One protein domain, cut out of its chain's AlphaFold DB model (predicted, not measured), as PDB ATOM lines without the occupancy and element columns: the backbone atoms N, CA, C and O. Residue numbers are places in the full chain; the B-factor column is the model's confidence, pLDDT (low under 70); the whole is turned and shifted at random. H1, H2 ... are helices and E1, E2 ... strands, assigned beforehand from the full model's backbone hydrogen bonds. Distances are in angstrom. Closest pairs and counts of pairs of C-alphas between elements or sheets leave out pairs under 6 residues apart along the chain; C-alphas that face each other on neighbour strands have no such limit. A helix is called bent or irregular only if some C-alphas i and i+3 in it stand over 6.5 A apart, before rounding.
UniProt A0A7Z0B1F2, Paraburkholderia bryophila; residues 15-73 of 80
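What this domain is: This is residues 15 to 73 of the 80 residues of a protein of Paraburkholderia bryophila (UniProt A0A7Z0B1F2). A two-stranded hairpin of E1 and E2 runs along one side of an elongated model, and three short helices, H1, H2 and H3, gather loosely to one side of it. Residues 50 to 55, at the turn of the hairpin, stick out at one end of the longest axis, and the long link between H2 and E1 turns back at the other end, round His 36. The printed part has 59 residues, with the named elements in the order H1, H2, E1, E2, H3; the sheet is E1 - E2, antiparallel. The class is mixed, helices and strands, with under half of the residues in named elements. The whole is only just loose, close to compact, with a radius of gyration of the C-alphas of 12.6 A and spans of 38 by 24 by 21 A.

Where its parts are: Find C-alpha 15 at (217.587, 156.726, 199.286); from there H1 runs through residues 15 to 20, 6.7 A long. H1 is neither bent nor irregular, but only just: C-alphas 17 and 20 are 6.1 A apart. Next comes H2, residues 25 to 30, 8.8 A long. Look then for C-alpha 44 at (211.701, 155.012, 212.647), where strand E1, residues 44 to 48, begins its 13.9 A. Strand E2, residues 57 to 61, is also 13.9 A long. H3, residues 67 to 70, is 5.4 A long and ends with C-alpha 70 at (212.623, 150.181, 203.666).

How they stand to each other: Start with the hairpin of E1 and E2, antiparallel at 171 degrees, where C-alphas 45 and 60 face each other at 4.3 A. Look there for N 46 and O 59, 2.9 A apart, and N 59 and O 46, 2.8 A apart, both pairs within hydrogen-bond range. H2 and E1 are near each other, with 5 pairs of C-alphas within 10 A, while H1 is apart from both strands. H1 and H2 touch only at the corner by their link, closest at the C-alphas of Leu 18 and Leu 25, 5.1 A, and run the same way at a steep tilt of 52 degrees. H3 is close to H2 but not clearly touching, the closest C-alphas being those of Ile 26 and Gly 67, 7.3 A. H3 is likewise close to H1 but not clearly touching, with Phe 19 and Gly 67 closest at 7.8 A between C-alphas. In H1 and H2 every O i to N i+4 pair is within hydrogen-bond range; H3 is too short for such a pair.

The domain as a whole: The two C-alphas farthest apart are those of His 36 and Thr 53, 38.4 A. The printed part has no cut. The link from H2 to E1, residues 31 to 43, is long; those from H1 to H2 and from E2 to H3 are tight, and that from E1 to E2 is short. The mean pLDDT of the printed part is 75.5; look for values under 70 at residue 30, residues 32 to 41 and residues 66 to 73.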
ATOM      1  N   GLU A  15     216.616 157.822 199.191       80.19
ATOM      2  CA  GLU A  15     217.587 156.726 199.286       80.19
ATOM      3  C   GLU A  15     219.022 157.196 199.586       80.19
ATOM      4  O   GLU A  15     219.773 156.516 200.285       80.19
ATOM      5  N   THR A  16     219.388 158.400 199.143       81.00
ATOM      6  CA  THR A  16     220.734 158.948 199.328       81.00
ATOM      7  C   THR A  16     221.037 159.167 200.806       81.00
ATOM      8  O   THR A  16     222.117 158.820 201.277       81.00
ATOM      9  N   VAL A  17     220.074 159.696 201.566       80.06
ATOM     10  CA  VAL A  17     220.234 159.950 203.007       80.06
ATOM     11  C   VAL A  17     219.909 158.723 203.862       80.06
ATOM     12  O   VAL A  17     220.453 158.570 204.958       80.06
ATOM     13  N   LEU A  18     219.049 157.832 203.363       78.50
ATOM     14  CA  LEU A  18     218.641 156.624 204.080       78.50
ATOM     15  C   LEU A  18     219.655 155.484 203.983       78.50
ATOM     16  O   LEU A  18     219.853 154.795 204.982       78.50
ATOM     17  N   PHE A  19     220.307 155.312 202.830       77.19
ATOM     18  CA  PHE A  19     221.202 154.184 202.553       77.19
ATOM     19  C   PHE A  19     222.633 154.626 202.241       77.19
ATOM     20  O   PHE A  19     223.571 154.106 202.841       77.19
ATOM     21  N   ASN A  20     222.802 155.597 201.338       76.62
ATOM     22  CA  ASN A  20     224.099 155.845 200.691       76.62
ATOM     23  C   ASN A  20     225.015 156.815 201.454       76.62
ATOM     24  O   ASN A  20     226.218 156.875 201.196       76.62
ATOM     25  N   ALA A  21     224.478 157.594 202.395       79.19
ATOM     26  CA  ALA A  21     225.275 158.506 203.204       79.19
ATOM     27  C   ALA A  21     226.219 157.733 204.145       79.19
ATOM     28  O   ALA A  21     225.824 156.760 204.781       79.19
ATOM     29  N   LYS A  22     227.451 158.232 204.328       74.38
ATOM     30  CA  LYS A  22     228.454 157.652 205.250       74.38
ATOM     31  C   LYS A  22     227.934 157.467 206.687       74.38
ATOM     32  O   LYS A  22     228.434 156.620 207.417       74.38
ATOM     33  N   HIS A  23     226.949 158.272 207.079       76.38
ATOM     34  CA  HIS A  23     226.233 158.190 208.352       76.38
ATOM     35  C   HIS A  23     224.727 158.139 208.100       76.38
ATOM     36  O   HIS A  23     223.975 158.975 208.607       76.38
ATOM     37  N   SER A  24     224.296 157.210 207.251       79.69
ATOM     38  CA  SER A  24     222.894 157.044 206.889       79.69
ATOM     39  C   SER A  24     222.020 156.699 208.095       79.69
ATOM     40  O   SER A  24     222.502 156.251 209.140       79.69
ATOM     41  N   LEU A  25     220.710 156.909 207.961       76.19
ATOM     42  CA  LEU A  25     219.761 156.576 209.028       76.19
ATOM     43  C   LEU A  25     219.830 155.085 209.405       76.19
ATOM     44  O   LEU A  25     219.720 154.743 210.582       76.19
ATOM     45  N   ILE A  26     220.060 154.212 208.420       77.12
ATOM     46  CA  ILE A  26     220.225 152.771 208.634       77.12
ATOM     47  C   ILE A  26     221.513 152.481 209.412       77.12
ATOM     48  O   ILE A  26     221.466 151.740 210.396       77.12
ATOM     49  N   ASP A  27     222.640 153.097 209.040       77.38
ATOM     50  CA  ASP A  27     223.907 152.933 209.769       77.38
ATOM     51  C   ASP A  27     223.765 153.381 211.230       77.38
ATOM     52  O   ASP A  27     224.160 152.672 212.154       77.38
ATOM     53  N   GLN A  28     223.093 154.508 211.465       74.81
ATOM     54  CA  GLN A  28     222.830 155.008 212.815       74.81
ATOM     55  C   GLN A  28     221.828 154.148 213.609       74.81
ATOM     56  O   GLN A  28     221.851 154.165 214.845       74.81
ATOM     57  N   SER A  29     220.933 153.420 212.934       71.81
ATOM     58  CA  SER A  29     219.983 152.502 213.575       71.81
ATOM     59  C   SER A  29     220.644 151.185 213.979       71.81
ATOM     60  O   SER A  29     220.316 150.658 215.042       71.81
ATOM     61  N   LEU A  30     221.590 150.682 213.181       68.44
ATOM     62  CA  LEU A  30     222.261 149.395 213.394       68.44
ATOM     63  C   LEU A  30     223.569 149.490 214.191       68.44
ATOM     64  O   LEU A  30     223.907 148.557 214.918       68.44
ATOM     65  N   HIS A  31     224.295 150.603 214.068       70.12
ATOM     66  CA  HIS A  31     225.623 150.800 214.651       70.12
ATOM     67  C   HIS A  31     225.651 152.015 215.587       70.12
ATOM     68  O   HIS A  31     226.483 152.917 215.458       70.12
ATOM     69  N   SER A  32     224.741 152.057 216.562       65.75
ATOM     70  CA  SER A  32     224.717 153.120 217.568       65.75
ATOM     71  C   SER A  32     225.990 153.084 218.421       65.75
ATOM     72  O   SER A  32     226.178 152.203 219.256       65.75
ATOM     73  N   ARG A  33     226.873 154.071 218.224       61.09
ATOM     74  CA  ARG A  33     228.147 154.210 218.963       61.09
ATOM     75  C   ARG A  33     228.021 154.965 220.288       61.09
ATOM     76  O   ARG A  33     228.973 155.028 221.051       61.09
ATOM     77  N   LEU A  34     226.866 155.584 220.526       62.66
ATOM     78  CA  LEU A  34     226.612 156.501 221.645       62.66
ATOM     79  C   LEU A  34     225.319 156.143 222.406       62.66
ATOM     80  O   LEU A  34     224.772 156.979 223.122       62.66
ATOM     81  N   GLY A  35     224.756 154.955 222.171       58.84
ATOM     82  CA  GLY A  35     223.554 154.460 222.848       58.84
ATOM     83  C   GLY A  35     223.885 153.391 223.889       58.84
ATOM     84  O   GLY A  35     224.918 152.738 223.801       58.84
ATOM     85  N   HIS A  36     222.979 153.191 224.850       58.53
ATOM     86  CA  HIS A  36     223.060 152.093 225.827       58.53
ATOM     87  C   HIS A  36     222.952 150.706 225.162       58.53
ATOM     88  O   HIS A  36     223.440 149.715 225.692       58.53
ATOM     89  N   THR A  37     222.313 150.654 223.991       56.34
ATOM     90  CA  THR A  37     222.208 149.497 223.102       56.34
ATOM     91  C   THR A  37     222.769 149.863 221.729       56.34
ATOM     92  O   THR A  37     222.688 151.015 221.287       56.34
ATOM     93  N   THR A  38     223.329 148.873 221.037       59.53
ATOM     94  CA  THR A  38     223.922 149.035 219.699       59.53
ATOM     95  C   THR A  38     222.876 149.281 218.611       59.53
ATOM     96  O   THR A  38     223.189 149.895 217.597       59.53
ATOM     97  N   THR A  39     221.627 148.854 218.824       62.78
ATOM     98  CA  THR A  39     220.519 149.002 217.867       62.78
ATOM     99  C   THR A  39     219.437 149.949 218.393       62.78
ATOM    100  O   THR A  39     218.989 149.802 219.533       62.78
ATOM    101  N   ASN A  40     218.960 150.861 217.539       64.56
ATOM    102  CA  ASN A  40     217.704 151.595 217.729       64.56
ATOM    103  C   ASN A  40     216.570 150.787 217.085       64.56
ATOM    104  O   ASN A  40     216.337 150.885 215.878       64.56
ATOM    105  N   GLY A  41     215.937 149.929 217.887       69.56
ATOM    106  CA  GLY A  41     214.965 148.936 217.420       69.56
ATOM    107  C   GLY A  41     213.497 149.349 217.524       69.56
ATOM    108  O   GLY A  41     212.643 148.620 217.038       69.56
ATOM    109  N   ASP A  42     213.206 150.504 218.121       76.88
ATOM    110  CA  ASP A  42     211.848 150.883 218.546       76.88
ATOM    111  C   ASP A  42     211.008 151.550 217.440       76.88
ATOM    112  O   ASP A  42     209.936 152.099 217.701       76.88
ATOM    113  N   GLY A  43     211.507 151.539 216.203       79.69
ATOM    114  CA  GLY A  43     210.870 152.169 215.053       79.69
ATOM    115  C   GLY A  43     211.676 153.309 214.434       79.69
ATOM    116  O   GLY A  43     212.723 153.724 214.934       79.69
ATOM    117  N   PHE A  44     211.169 153.827 213.318       84.25
ATOM    118  CA  PHE A  44     211.701 155.012 212.647       84.25
ATOM    119  C   PHE A  44     210.589 155.814 211.970       84.25
ATOM    120  O   PHE A  44     209.470 155.342 211.762       84.25
ATOM    121  N   GLY A  45     210.907 157.054 211.611       86.25
ATOM    122  CA  GLY A  45     210.024 157.905 210.831       86.25
ATOM    123  C   GLY A  45     210.802 158.725 209.817       86.25
ATOM    124  O   GLY A  45     211.979 159.019 210.021       86.25
ATOM    125  N   ILE A  46     210.137 159.076 208.720       88.94
ATOM    126  CA  ILE A  46     210.691 159.912 207.659       88.94
ATOM    127  C   ILE A  46     209.659 160.973 207.292       88.94
ATOM    128  O   ILE A  46     208.468 160.678 207.198       88.94
ATOM    129  N   GLY A  47     210.116 162.204 207.083       89.75
ATOM    130  CA  GLY A  47     209.305 163.279 206.531       89.75
ATOM    131  C   GLY A  47     210.044 163.977 205.401       89.75
ATOM    132  O   GLY A  47     211.263 164.124 205.467       89.75
ATOM    133  N   TRP A  48     209.316 164.378 204.365       90.69
ATOM    134  CA  TRP A  48     209.868 165.116 203.230       90.69
ATOM    135  C   TRP A  48     208.809 166.032 202.624       90.69
ATOM    136  O   TRP A  48     207.608 165.841 202.819       90.69
ATOM    137  N   TYR A  49     209.272 167.031 201.888       89.19
ATOM    138  CA  TYR A  49     208.437 167.985 201.172       89.19
ATOM    139  C   TYR A  49     208.533 167.697 199.671       89.19
ATOM    140  O   TYR A  49     209.621 167.383 199.190       89.19
ATOM    141  N   GLY A  50     207.410 167.782 198.948       86.94
ATOM    142  CA  GLY A  50     207.420 167.815 197.478       86.94
ATOM    143  C   GLY A  50     207.944 169.169 196.998       86.94
ATOM    144  O   GLY A  50     208.978 169.243 196.340       86.94
ATOM    145  N   HIS A  51     207.302 170.242 197.463       86.75
ATOM    146  CA  HIS A  51     207.772 171.620 197.357       86.75
ATOM    147  C   HIS A  51     207.944 172.256 198.758       86.75
ATOM    148  O   HIS A  51     207.217 171.880 199.681       86.75
ATOM    149  N   PRO A  52     208.850 173.241 198.970       85.31
ATOM    150  CA  PRO A  52     209.108 173.837 200.294       85.31
ATOM    151  C   PRO A  52     207.888 174.414 201.029       85.31
ATOM    152  O   PRO A  52     207.925 174.585 202.244       85.31
ATOM    153  N   THR A  53     206.826 174.743 200.295       89.44
ATOM    154  CA  THR A  53     205.584 175.332 200.818       89.44
ATOM    155  C   THR A  53     204.491 174.307 201.117       89.44
ATOM    156  O   THR A  53     203.461 174.675 201.677       89.44
ATOM    157  N   ASP A  54     204.681 173.047 200.731       92.38
ATOM    158  CA  ASP A  54     203.648 172.023 200.851       92.38
ATOM    159  C   ASP A  54     203.534 171.477 202.276       92.38
ATOM    160  O   ASP A  54     204.422 171.613 203.121       92.38
ATOM    161  N   ILE A  55     202.433 170.773 202.532       93.00
ATOM    162  CA  ILE A  55     202.315 169.933 203.721       93.00
ATOM    163  C   ILE A  55     203.288 168.751 203.563       93.00
ATOM    164  O   ILE A  55     203.250 168.073 202.534       93.00
ATOM    165  N   PRO A  56     204.146 168.457 204.558       92.06
ATOM    166  CA  PRO A  56     205.122 167.390 204.425       92.06
ATOM    167  C   PRO A  56     204.445 166.024 204.408       92.06
ATOM    168  O   PRO A  56     203.586 165.723 205.245       92.06
ATOM    169  N   PHE A  57     204.930 165.156 203.529       91.00
ATOM    170  CA  PHE A  57     204.661 163.730 203.603       91.00
ATOM    171  C   PHE A  57     205.332 163.145 204.843       91.00
ATOM    172  O   PHE A  57     206.376 163.626 205.297       91.00
ATOM    173  N   ARG A  58     204.713 162.113 205.422       90.62
ATOM    174  CA  ARG A  58     205.193 161.465 206.645       90.62
ATOM    175  C   ARG A  58     205.020 159.961 206.546       90.62
ATOM    176  O   ARG A  58     203.938 159.476 206.230       90.62
ATOM    177  N   TYR A  59     206.064 159.240 206.913       85.81
ATOM    178  CA  TYR A  59     206.064 157.798 207.082       85.81
ATOM    179  C   TYR A  59     206.533 157.454 208.498       85.81
ATOM    180  O   TYR A  59     207.458 158.080 209.016       85.81
ATOM    181  N   ARG A  60     205.885 156.477 209.138       86.12
ATOM    182  CA  ARG A  60     206.256 155.961 210.462       86.12
ATOM    183  C   ARG A  60     206.170 154.443 210.452       86.12
ATOM    184  O   ARG A  60     205.186 153.899 209.959       86.12
ATOM    185  N   CYS A  61     207.156 153.790 211.045       82.38
ATOM    186  CA  CYS A  61     207.191 152.347 211.207       82.38
ATOM    187  C   CYS A  61     207.664 151.995 212.618       82.38
ATOM    188  O   CYS A  61     208.544 152.654 213.163       82.38
ATOM    189  N   ILE A  62     207.070 150.954 213.199       82.69
ATOM    190  CA  ILE A  62     207.454 150.411 214.512       82.69
ATOM    191  C   ILE A  62     208.572 149.364 214.416       82.69
ATOM    192  O   ILE A  62     209.089 148.921 215.433       82.69
ATOM    193  N   GLN A  63     208.936 148.946 213.201       80.75
ATOM    194  CA  GLN A  63     210.069 148.055 212.968       80.75
ATOM    195  C   GLN A  63     211.374 148.861 212.877       80.75
ATOM    196  O   GLN A  63     211.343 150.020 212.458       80.75
ATOM    197  N   PRO A  64     212.530 148.265 213.215       73.50
ATOM    198  CA  PRO A  64     213.822 148.933 213.092       73.50
ATOM    199  C   PRO A  64     214.097 149.405 211.656       73.50
ATOM    200  O   PRO A  64     213.742 148.721 210.696       73.50
ATOM    201  N   ALA A  65     214.802 150.528 211.496       72.00
ATOM    202  CA  ALA A  65     215.259 150.974 210.180       72.00
ATOM    203  C   ALA A  65     216.360 150.034 209.656       72.00
ATOM    204  O   ALA A  65     217.527 150.144 210.034       72.00
ATOM    205  N   ARG A  66     215.987 149.084 208.795       68.38
ATOM    206  CA  ARG A  66     216.897 148.138 208.129       68.38
ATOM    207  C   ARG A  66     216.548 148.053 206.648       68.38
ATOM    208  O   ARG A  66     215.396 148.284 206.290       68.38
ATOM    209  N   GLY A  67     217.518 147.682 205.808       62.84
ATOM    210  CA  GLY A  67     217.338 147.658 204.350       62.84
ATOM    211  C   GLY A  67     216.081 146.906 203.905       62.84
ATOM    212  O   GLY A  67     215.232 147.488 203.241       62.84
ATOM    213  N   GLY A  68     215.853 145.697 204.428       62.84
ATOM    214  CA  GLY A  68     214.659 144.904 204.103       62.84
ATOM    215  C   GLY A  68     213.313 145.500 204.548       62.84
ATOM    216  O   GLY A  68     212.287 145.141 203.983       62.84
ATOM    217  N   THR A  69     213.284 146.419 205.522       58.38
ATOM    218  CA  THR A  69     212.053 147.116 205.944       58.38
ATOM    219  C   THR A  69     211.757 148.327 205.061       58.38
ATOM    220  O   THR A  69     210.598 148.678 204.892       58.38
ATOM    221  N   ILE A  70     212.780 148.976 204.497       61.12
ATOM    222  CA  ILE A  70     212.623 150.181 203.666       61.12
ATOM    223  C   ILE A  70     212.483 149.808 202.177       61.12
ATOM    224  O   ILE A  70     211.710 150.445 201.471       61.12
ATOM    225  N   GLU A  71     213.140 148.738 201.716       58.22
ATOM    226  CA  GLU A  71     213.071 148.238 200.328       58.22
ATOM    227  C   GLU A  71     211.712 147.622 199.948       58.22
ATOM    228  O   GLU A  71     211.360 147.585 198.772       58.22
ATOM    229  N   GLN A  72     210.912 147.171 200.924       53.56
ATOM    230  CA  GLN A  72     209.552 146.669 200.672       53.56
ATOM    231  C   GLN A  72     208.547 147.773 200.319       53.56
ATOM    232  O   GLN A  72     207.435 147.471 199.882       53.56
ATOM    233  N   TYR A  73     208.914 149.045 200.487       54.19
ATOM    234  CA  TYR A  73     208.043 150.166 200.165       54.19
ATOM    235  C   TYR A  73     208.542 150.853 198.895       54.19
ATOM    236  O   TYR A  73     209.704 151.261 198.831       54.19
TER     237      TYR A  73